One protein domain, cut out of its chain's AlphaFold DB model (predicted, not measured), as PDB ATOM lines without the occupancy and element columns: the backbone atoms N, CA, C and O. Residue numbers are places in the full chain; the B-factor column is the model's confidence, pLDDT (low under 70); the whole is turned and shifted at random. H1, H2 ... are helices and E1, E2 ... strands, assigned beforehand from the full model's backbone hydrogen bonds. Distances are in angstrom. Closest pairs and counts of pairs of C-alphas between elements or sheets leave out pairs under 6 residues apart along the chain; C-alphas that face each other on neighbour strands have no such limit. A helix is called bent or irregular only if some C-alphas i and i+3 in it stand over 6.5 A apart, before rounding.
ATOM      1  N   GLU A  19      66.251  37.499 114.993       93.12
ATOM      2  CA  GLU A  19      64.855  37.958 114.967       93.12
ATOM      3  C   GLU A  19      64.259  37.927 113.554       93.12
ATOM      4  O   GLU A  19      63.101  37.571 113.362       93.12
ATOM      5  N   GLN A  20      65.049  38.270 112.536       93.00
ATOM      6  CA  GLN A  20      64.584  38.217 111.150       93.00
ATOM      7  C   GLN A  20      64.456  36.773 110.664       93.00
ATOM      8  O   GLN A  20      63.475  36.446 110.004       93.00
ATOM      9  N   ALA A  21      65.418  35.910 111.001       92.12
ATOM     10  CA  ALA A  21      65.362  34.494 110.653       92.12
ATOM     11  C   ALA A  21      64.139  33.808 111.284       92.12
ATOM     12  O   ALA A  21      63.437  33.072 110.600       92.12
ATOM     13  N   TYR A  22      63.845  34.103 112.553       92.38
ATOM     14  CA  TYR A  22      62.683  33.567 113.257       92.38
ATOM     15  C   TYR A  22      61.362  34.042 112.641       92.38
ATOM     16  O   TYR A  22      60.495  33.226 112.340       92.38
ATOM     17  N   ASN A  23      61.221  35.351 112.405       95.88
ATOM     18  CA  ASN A  23      59.974  35.920 111.887       95.88
ATOM     19  C   ASN A  23      59.665  35.508 110.438       95.88
ATOM     20  O   ASN A  23      58.501  35.504 110.049       95.88
ATOM     21  N   ASN A  24      60.687  35.170 109.647       94.44
ATOM     22  CA  ASN A  24      60.533  34.817 108.233       94.44
ATOM     23  C   ASN A  24      60.616  33.306 107.959       94.44
ATOM     24  O   ASN A  24      60.522  32.904 106.804       94.44
ATOM     25  N   PHE A  25      60.817  32.466 108.977       93.75
ATOM     26  CA  PHE A  25      60.939  31.020 108.790       93.75
ATOM     27  C   PHE A  25      59.613  30.398 108.328       93.75
ATOM     28  O   PHE A  25      58.568  30.662 108.924       93.75
ATOM     29  N   GLN A  26      59.663  29.546 107.302       94.94
ATOM     30  CA  GLN A  26      58.539  28.749 106.798       94.94
ATOM     31  C   GLN A  26      58.985  27.288 106.630       94.94
ATOM     32  O   GLN A  26      60.105  27.020 106.185       94.94
ATOM     33  N   TRP A  27      58.126  26.328 106.981       91.00
ATOM     34  CA  TRP A  27      58.468  24.900 106.896       91.00
ATOM     35  C   TRP A  27      58.604  24.428 105.448       91.00
ATOM     36  O   TRP A  27      59.462  23.602 105.144       91.00
ATOM     37  N   GLU A  28      57.831  25.019 104.547       91.62
ATOM     38  CA  GLU A  28      57.835  24.744 103.114       91.62
ATOM     39  C   GLU A  28      59.196  25.053 102.477       91.62
ATOM     40  O   GLU A  28      59.585  24.409 101.502       91.62
ATOM     41  N   ASP A  29      59.948  26.012 103.027       91.88
ATOM     42  CA  ASP A  29      61.313  26.304 102.582       91.88
ATOM     43  C   ASP A  29      62.303  25.240 103.068       91.88
ATOM     44  O   ASP A  29      63.199  24.841 102.324       91.88
ATOM     45  N   ALA A  30      62.119  24.725 104.290       90.81
ATOM     46  CA  ALA A  30      62.941  23.643 104.823       90.81
ATOM     47  C   ALA A  30      62.719  22.325 104.066       90.81
ATOM     48  O   ALA A  30      63.678  21.609 103.776       90.81
ATOM     49  N   GLU A  31      61.470  22.018 103.705       91.50
ATOM     50  CA  GLU A  31      61.115  20.799 102.975       91.50
ATOM     51  C   GLU A  31      61.807  20.709 101.611       91.50
ATOM     52  O   GLU A  31      62.249  19.628 101.232       91.50
ATOM     53  N   ARG A  32      62.010  21.840 100.918       92.00
ATOM     54  CA  ARG A  32      62.710  21.903  99.617       92.00
ATOM     55  C   ARG A  32      64.146  21.382  99.645       92.00
ATOM     56  O   ARG A  32      64.723  21.139  98.589       92.00
ATOM     57  N   HIS A  33      64.746  21.233 100.823       90.50
ATOM     58  CA  HIS A  33      66.087  20.673 100.971       90.50
ATOM     59  C   HIS A  33      66.123  19.138 100.999       90.50
ATOM     60  O   HIS A  33      67.218  18.567 101.008       90.50
ATOM     61  N   PHE A  34      64.965  18.477 101.005       92.12
ATOM     62  CA  PHE A  34      64.838  17.026 101.075       92.12
ATOM     63  C   PHE A  34      64.227  16.454  99.796       92.12
ATOM     64  O   PHE A  34      63.370  17.068  99.162       92.12
ATOM     65  N   THR A  35      64.621  15.235  99.427       91.06
ATOM     66  CA  THR A  35      64.118  14.581  98.202       91.06
ATOM     67  C   THR A  35      62.656  14.162  98.311       91.06
ATOM     68  O   THR A  35      61.975  13.991  97.293       91.06
ATOM     69  N   TRP A  36      62.116  14.040  99.527       89.62
ATOM     70  CA  TRP A  36      60.686  13.783  99.710       89.62
ATOM     71  C   TRP A  36      59.797  14.918  99.200       89.62
ATOM     72  O   TRP A  36      58.639  14.658  98.879       89.62
ATOM     73  N   TYR A  37      60.316  16.146  99.081       90.25
ATOM     74  CA  TYR A  37      59.563  17.276  98.531       90.25
ATOM     75  C   TYR A  37      59.164  17.038  97.069       90.25
ATOM     76  O   TYR A  37      58.066  17.397  96.653       90.25
ATOM     77  N   GLU A  38      60.023  16.367  96.298       88.62
ATOM     78  CA  GLU A  38      59.748  16.024  94.898       88.62
ATOM     79  C   GLU A  38      59.048  14.669  94.761       88.62
ATOM     80  O   GLU A  38      58.163  14.485  93.926       88.62
ATOM     81  N   THR A  39      59.458  13.691  95.570       89.44
ATOM     82  CA  THR A  39      59.030  12.296  95.397       89.44
ATOM     83  C   THR A  39      57.746  11.948  96.148       89.44
ATOM     84  O   THR A  39      57.121  10.928  95.844       89.44
ATOM     85  N   GLY A  40      57.368  12.742  97.155       89.19
ATOM     86  CA  GLY A  40      56.257  12.461  98.068       89.19
ATOM     87  C   GLY A  40      56.466  11.225  98.953       89.19
ATOM     88  O   GLY A  40      55.525  10.766  99.600       89.19
ATOM     89  N   LYS A  41      57.673  10.641  98.968       90.12
ATOM     90  CA  LYS A  41      58.021   9.446  99.747       90.12
ATOM     91  C   LYS A  41      59.149   9.769 100.711       90.12
ATOM     92  O   LYS A  41      60.111  10.428 100.346       90.12
ATOM     93  N   VAL A  42      59.047   9.247 101.928       90.81
ATOM     94  CA  VAL A  42      59.975   9.565 103.014       90.81
ATOM     95  C   VAL A  42      60.806   8.336 103.377       90.81
ATOM     96  O   VAL A  42      60.259   7.285 103.712       90.81
ATOM     97  N   ASN A  43      62.132   8.478 103.345       92.56
ATOM     98  CA  ASN A  43      63.079   7.519 103.913       92.56
ATOM     99  C   ASN A  43      64.271   8.274 104.522       92.56
ATOM    100  O   ASN A  43      65.057   8.883 103.804       92.56
ATOM    101  N   MET A  44      64.418   8.221 105.849       92.00
ATOM    102  CA  MET A  44      65.463   8.979 106.552       92.00
ATOM    103  C   MET A  44      66.880   8.470 106.276       92.00
ATOM    104  O   MET A  44      67.797   9.280 106.185       92.00
ATOM    105  N   ALA A  45      67.072   7.156 106.121       91.94
ATOM    106  CA  ALA A  45      68.388   6.599 105.804       91.94
ATOM    107  C   ALA A  45      68.859   7.077 104.424       91.94
ATOM    108  O   ALA A  45      70.003   7.503 104.273       91.94
ATOM    109  N   HIS A  46      67.938   7.122 103.456       93.00
ATOM    110  CA  HIS A  46      68.219   7.645 102.125       93.00
ATOM    111  C   HIS A  46      68.644   9.119 102.163       93.00
ATOM    112  O   HIS A  46      69.658   9.487 101.575       93.00
ATOM    113  N   GLU A  47      67.906   9.959 102.892       94.25
ATOM    114  CA  GLU A  47      68.182  11.399 102.990       94.25
ATOM    115  C   GLU A  47      69.510  11.715 103.683       94.25
ATOM    116  O   GLU A  47      70.174  12.694 103.328       94.25
ATOM    117  N   ALA A  48      69.883  10.889 104.666       93.44
ATOM    118  CA  ALA A  48      71.088  11.058 105.467       93.44
ATOM    119  C   ALA A  48      72.343  10.426 104.839       93.44
ATOM    120  O   ALA A  48      73.448  10.875 105.139       93.44
ATOM    121  N   ILE A  49      72.202   9.386 104.005       93.50
ATOM    122  CA  ILE A  49      73.330   8.595 103.485       93.50
ATOM    123  C   ILE A  49      73.289   8.505 101.955       93.50
ATOM    124  O   ILE A  49      74.147   9.080 101.280       93.50
ATOM    125  N   ASP A  50      72.316   7.788 101.387       93.56
ATOM    126  CA  ASP A  50      72.293   7.452  99.958       93.56
ATOM    127  C   ASP A  50      72.262   8.674  99.043       93.56
ATOM    128  O   ASP A  50      72.977   8.704  98.039       93.56
ATOM    129  N   ARG A  51      71.469   9.690  99.396       94.31
ATOM    130  CA  ARG A  51      71.337  10.932  98.632       94.31
ATOM    131  C   ARG A  51      72.689  11.604  98.431       94.31
ATOM    132  O   ARG A  51      73.017  12.018  97.325       94.31
ATOM    133  N   HIS A  52      73.527  11.642  99.463       94.25
ATOM    134  CA  HIS A  52      74.857  12.237  99.362       94.25
ATOM    135  C   HIS A  52      75.792  11.448  98.444       94.25
ATOM    136  O   HIS A  52      76.595  12.052  97.732       94.25
ATOM    137  N   VAL A  53      75.670  10.119  98.393       94.75
ATOM    138  CA  VAL A  53      76.399   9.313  97.403       94.75
ATOM    139  C   VAL A  53      75.910   9.632  95.988       94.75
ATOM    140  O   VAL A  53      76.732   9.832  95.095       94.75
ATOM    141  N   GLN A  54      74.591   9.728  95.786       93.25
ATOM    142  CA  GLN A  54      73.976  10.043  94.489       93.25
ATOM    143  C   GLN A  54      74.330  11.452  93.986       93.25
ATOM    144  O   GLN A  54      74.557  11.636  92.795       93.25
ATOM    145  N   GLU A  55      74.477  12.422  94.889       94.56
ATOM    146  CA  GLU A  55      74.944  13.790  94.609       94.56
ATOM    147  C   GLU A  55      76.465  13.886  94.348       94.56
ATOM    148  O   GLU A  55      77.016  14.982  94.242       94.56
ATOM    149  N   GLY A  56      77.177  12.754  94.283       95.31
ATOM    150  CA  GLY A  56      78.615  12.710  94.004       95.31
ATOM    151  C   GLY A  56      79.511  12.982  95.215       95.31
ATOM    152  O   GLY A  56      80.714  13.182  95.060       95.31
ATOM    153  N   ARG A  57      78.966  12.968  96.437       95.69
ATOM    154  CA  ARG A  57      79.720  13.168  97.691       95.69
ATOM    155  C   ARG A  57      80.121  11.853  98.358       95.69
ATOM    156  O   ARG A  57      80.434  11.856  99.545       95.69
ATOM    157  N   GLY A  58      80.135  10.748  97.613       94.69
ATOM    158  CA  GLY A  58      80.426   9.409  98.135       94.69
ATOM    159  C   GLY A  58      81.718   9.326  98.956       94.69
ATOM    160  O   GLY A  58      81.707   8.778 100.053       94.69
ATOM    161  N   GLU A  59      82.794   9.961  98.487       96.88
ATOM    162  CA  GLU A  59      84.115   9.924  99.136       96.88
ATOM    163  C   GLU A  59      84.279  10.931 100.285       96.88
ATOM    164  O   GLU A  59      85.314  10.968 100.952       96.88
ATOM    165  N   LYS A  60      83.265  11.761 100.552       97.25
ATOM    166  CA  LYS A  60      83.300  12.696 101.676       97.25
ATOM    167  C   LYS A  60      83.148  11.922 102.989       97.25
ATOM    168  O   LYS A  60      82.271  11.069 103.111       97.25
ATOM    169  N   ALA A  61      83.975  12.261 103.979       96.44
ATOM    170  CA  ALA A  61      83.852  11.744 105.339       96.44
ATOM    171  C   ALA A  61      82.468  12.081 105.922       96.44
ATOM    172  O   ALA A  61      82.062  13.246 105.935       96.44
ATOM    173  N   ALA A  62      81.764  11.052 106.385       95.12
ATOM    174  CA  ALA A  62      80.403  11.116 106.907       95.12
ATOM    175  C   ALA A  62      80.350  10.825 108.412       95.12
ATOM    176  O   ALA A  62      79.627  11.500 109.140       95.12
ATOM    177  N   LEU A  63      81.151   9.867 108.889       94.81
ATOM    178  CA  LEU A  63      81.272   9.536 110.307       94.81
ATOM    179  C   LEU A  63      82.745   9.514 110.712       94.81
ATOM    180  O   LEU A  63      83.556   8.820 110.102       94.81
ATOM    181  N   LEU A  64      83.064  10.265 111.762       95.69
ATOM    182  CA  LEU A  64      84.353  10.235 112.440       95.69
ATOM    183  C   LEU A  64      84.138   9.584 113.805       95.69
ATOM    184  O   LEU A  64      83.465  10.154 114.664       95.69
ATOM    185  N   TYR A  65      84.684   8.389 113.990       94.12
ATOM    186  CA  TYR A  65      84.685   7.684 115.264       94.12
ATOM    187  C   TYR A  65      86.041   7.867 115.945       94.12
ATOM    188  O   TYR A  65      87.087   7.675 115.325       94.12
ATOM    189  N   CYS A  66      86.028   8.254 117.218       95.00
ATOM    190  CA  CYS A  66      87.231   8.524 117.991       95.00
ATOM    191  C   CYS A  66      87.038   8.063 119.442       95.00
ATOM    192  O   CYS A  66      86.116   8.519 120.119       95.00
ATOM    193  N   ASP A  67      87.909   7.170 119.907       94.25
ATOM    194  CA  ASP A  67      88.070   6.789 121.312       94.25
ATOM    195  C   ASP A  67      89.562   6.779 121.708       94.25
ATOM    196  O   ASP A  67      90.428   7.140 120.915       94.25
ATOM    197  N   ALA A  68      89.885   6.380 122.944       94.88
ATOM    198  CA  ALA A  68      91.258   6.395 123.463       94.88
ATOM    199  C   ALA A  68      92.270   5.558 122.648       94.88
ATOM    200  O   ALA A  68      93.472   5.788 122.763       94.88
ATOM    201  N   ASN A  69      91.805   4.585 121.862       94.56
ATOM    202  CA  ASN A  69      92.644   3.640 121.126       94.56
ATOM    203  C   ASN A  69      92.310   3.553 119.626       94.56
ATOM    204  O   ASN A  69      93.071   2.940 118.876       94.56
ATOM    205  N   ARG A  70      91.180   4.109 119.174       94.56
ATOM    206  CA  ARG A  70      90.682   3.967 117.799       94.56
ATOM    207  C   ARG A  70      90.262   5.304 117.223       94.56
ATOM    208  O   ARG A  70      89.420   5.989 117.791       94.56
ATOM    209  N   HIS A  71      90.777   5.603 116.036       95.00
ATOM    210  CA  HIS A  71      90.320   6.697 115.187       95.00
ATOM    211  C   HIS A  71      89.940   6.123 113.822       95.00
ATOM    212  O   HIS A  71      90.790   5.571 113.122       95.00
ATOM    213  N   GLU A  72      88.672   6.244 113.446       95.69
ATOM    214  CA  GLU A  72      88.132   5.675 112.214       95.69
ATOM    215  C   GLU A  72      87.297   6.718 111.477       95.69
ATOM    216  O   GLU A  72      86.522   7.467 112.071       95.69
ATOM    217  N   THR A  73      87.461   6.755 110.159       96.56
ATOM    218  CA  THR A  73      86.723   7.649 109.269       96.56
ATOM    219  C   THR A  73      85.967   6.801 108.267       96.56
ATOM    220  O   THR A  73      86.580   6.006 107.556       96.56
ATOM    221  N   TYR A  74      84.658   7.016 108.182       96.19
ATOM    222  CA  TYR A  74      83.795   6.372 107.203       96.19
ATOM    223  C   TYR A  74      83.245   7.399 106.222       96.19
ATOM    224  O   TYR A  74      82.734   8.446 106.629       96.19
ATOM    225  N   THR A  75      83.340   7.103 104.930       97.56
ATOM    226  CA  THR A  75      82.757   7.920 103.860       97.56
ATOM    227  C   THR A  75      81.276   7.600 103.650       97.56
ATOM    228  O   THR A  75      80.784   6.561 104.100       97.56
ATOM    229  N   PHE A  76      80.544   8.462 102.935       96.75
ATOM    230  CA  PHE A  76      79.150   8.176 102.565       96.75
ATOM    231  C   PHE A  76      79.018   6.872 101.763       96.75
ATOM    232  O   PHE A  76      78.096   6.097 102.013       96.75
ATOM    233  N   SER A  77      79.957   6.584 100.852       96.31
ATOM    234  CA  SER A  77      80.000   5.324 100.095       96.31
ATOM    235  C   SER A  77      80.122   4.103 101.020       96.31
ATOM    236  O   SER A  77      79.424   3.109 100.826       96.31
ATOM    237  N   GLN A  78      80.986   4.178 102.038       95.88
ATOM    238  CA  GLN A  78      81.222   3.081 102.985       95.88
ATOM    239  C   GLN A  78      80.024   2.842 103.911       95.88
ATOM    240  O   GLN A  78      79.653   1.691 104.150       95.88
ATOM    241  N   LEU A  79      79.390   3.914 104.397       93.88
ATOM    242  CA  LEU A  79      78.179   3.800 105.213       93.88
ATOM    243  C   LEU A  79      77.020   3.200 104.411       93.88
ATOM    244  O   LEU A  79      76.341   2.299 104.899       93.88
ATOM    245  N   ARG A  80      76.845   3.631 103.157       92.12
ATOM    246  CA  ARG A  80      75.818   3.092 102.259       92.12
ATOM    247  C   ARG A  80      75.991   1.596 102.001       92.12
ATOM    248  O   ARG A  80      75.013   0.865 102.001       92.12
ATOM    249  N   ALA A  81      77.224   1.134 101.791       90.31
ATOM    250  CA  ALA A  81      77.512  -0.285 101.569       90.31
ATOM    251  C   ALA A  81      77.260  -1.164 102.810       90.31
ATOM    252  O   ALA A  81      77.161  -2.381 102.682       90.31
ATOM    253  N   SER A  82      77.182  -0.551 103.994       77.19
ATOM    254  CA  SER A  82      76.941  -1.232 105.270       77.19
ATOM    255  C   SER A  82      75.468  -1.185 105.709       77.19
ATOM    256  O   SER A  82      75.165  -1.659 106.804       77.19
ATOM    257  N   SER A  83      74.588  -0.573 104.902       61.12
ATOM    258  CA  SER A  83      73.164  -0.338 105.193       61.12
ATOM    259  C   SER A  83      72.239  -1.370 104.550       61.12
ATOM    260  O   SER A  83      72.606  -1.924 103.489       61.12
TER     261      SER A  83
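What this domain is: This is residues 19 to 83 of the 83 residues of a protein of Paenibacillus sp. OT2-17 (UniProt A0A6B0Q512). An arm of three short helices, H1, H2 and H3, strung one after another, leads to a small head in which the longer helix H4 packs on the short H5 beside a two-stranded hairpin, E1 and E2. The first residues of the arm, 19 to 27, and the tip of the hairpin, residues 66 to 71, stick out. The printed part has 65 residues, with five named helices and two named strands in the order H1, H2, H3, H4, E1, E2, H5; the sheet, order E1 - E2, is antiparallel, and the class is mixed, helices and strands. The whole is only just loose, close to extended, with a radius of gyration of the C-alphas of 15.9 A and spans of 47 by 31 by 18 A.

Where its parts are: H1 is residues 19 to 24, 8.6 A long from first to last C-alpha, and begins at C-alpha 19 at (64.855, 37.958, 114.967). H2 is residues 27 to 31, 6.3 A, and H3 is residues 36 to 39, 4.9 A. H4, residues 44 to 57, is 17.3 A long and begins at C-alpha 44 at (65.463, 8.979, 106.552); it is irregular, with C-alphas 54 and 57 being 7.3 A apart. E1 is residues 61 to 66, 13.5 A, and E2 is residues 71 to 75, 13.7 A. H5, residues 76 to 81, is 8.7 A long and ends at C-alpha 81 at (77.512, -0.285, 101.569).

How they stand to each other: H1 is apart from H2 and H3. H2 and H3 are close but not clearly touching; their closest C-alphas, those of Glu 31 and Tyr 37, are 5.9 A apart. H3 is apart from H4. H4 and H5 touch, at a steep tilt of 61 degrees, opposite ways; their closest C-alphas are those of Ile 49 and Phe 76, 5.9 A apart. E1 and E2 form a hairpin, antiparallel at 164 degrees, with N 65 and O 72 at 2.8 A and N 74 and O 63 at 2.9 A, both within hydrogen-bond range. The closest C-alphas of E1 and H5, those of Ala 62 and Phe 76, are 5.4 A apart. H4 and E2 are apart. In H1, H2 and H5 every O i to N i+4 pair is within hydrogen-bond range, in H4 6 of 10 are, and H3 is too short for such a pair.

The domain as a whole: The two C-alphas farthest apart are those of Asn 23 and Asn 69, 46.8 A. Residues 19 to 27, of which 19 to 24 belong to H1, and residues 66 to 71 stand free; without them the body of 50 residues spans 37 by 19 by 19 A. The printed part has no cut, and the six links between its elements are tight. It ends at residue 83, the chain's last. The mean pLDDT of the printed part is 92.8, and residue 83 is under 70.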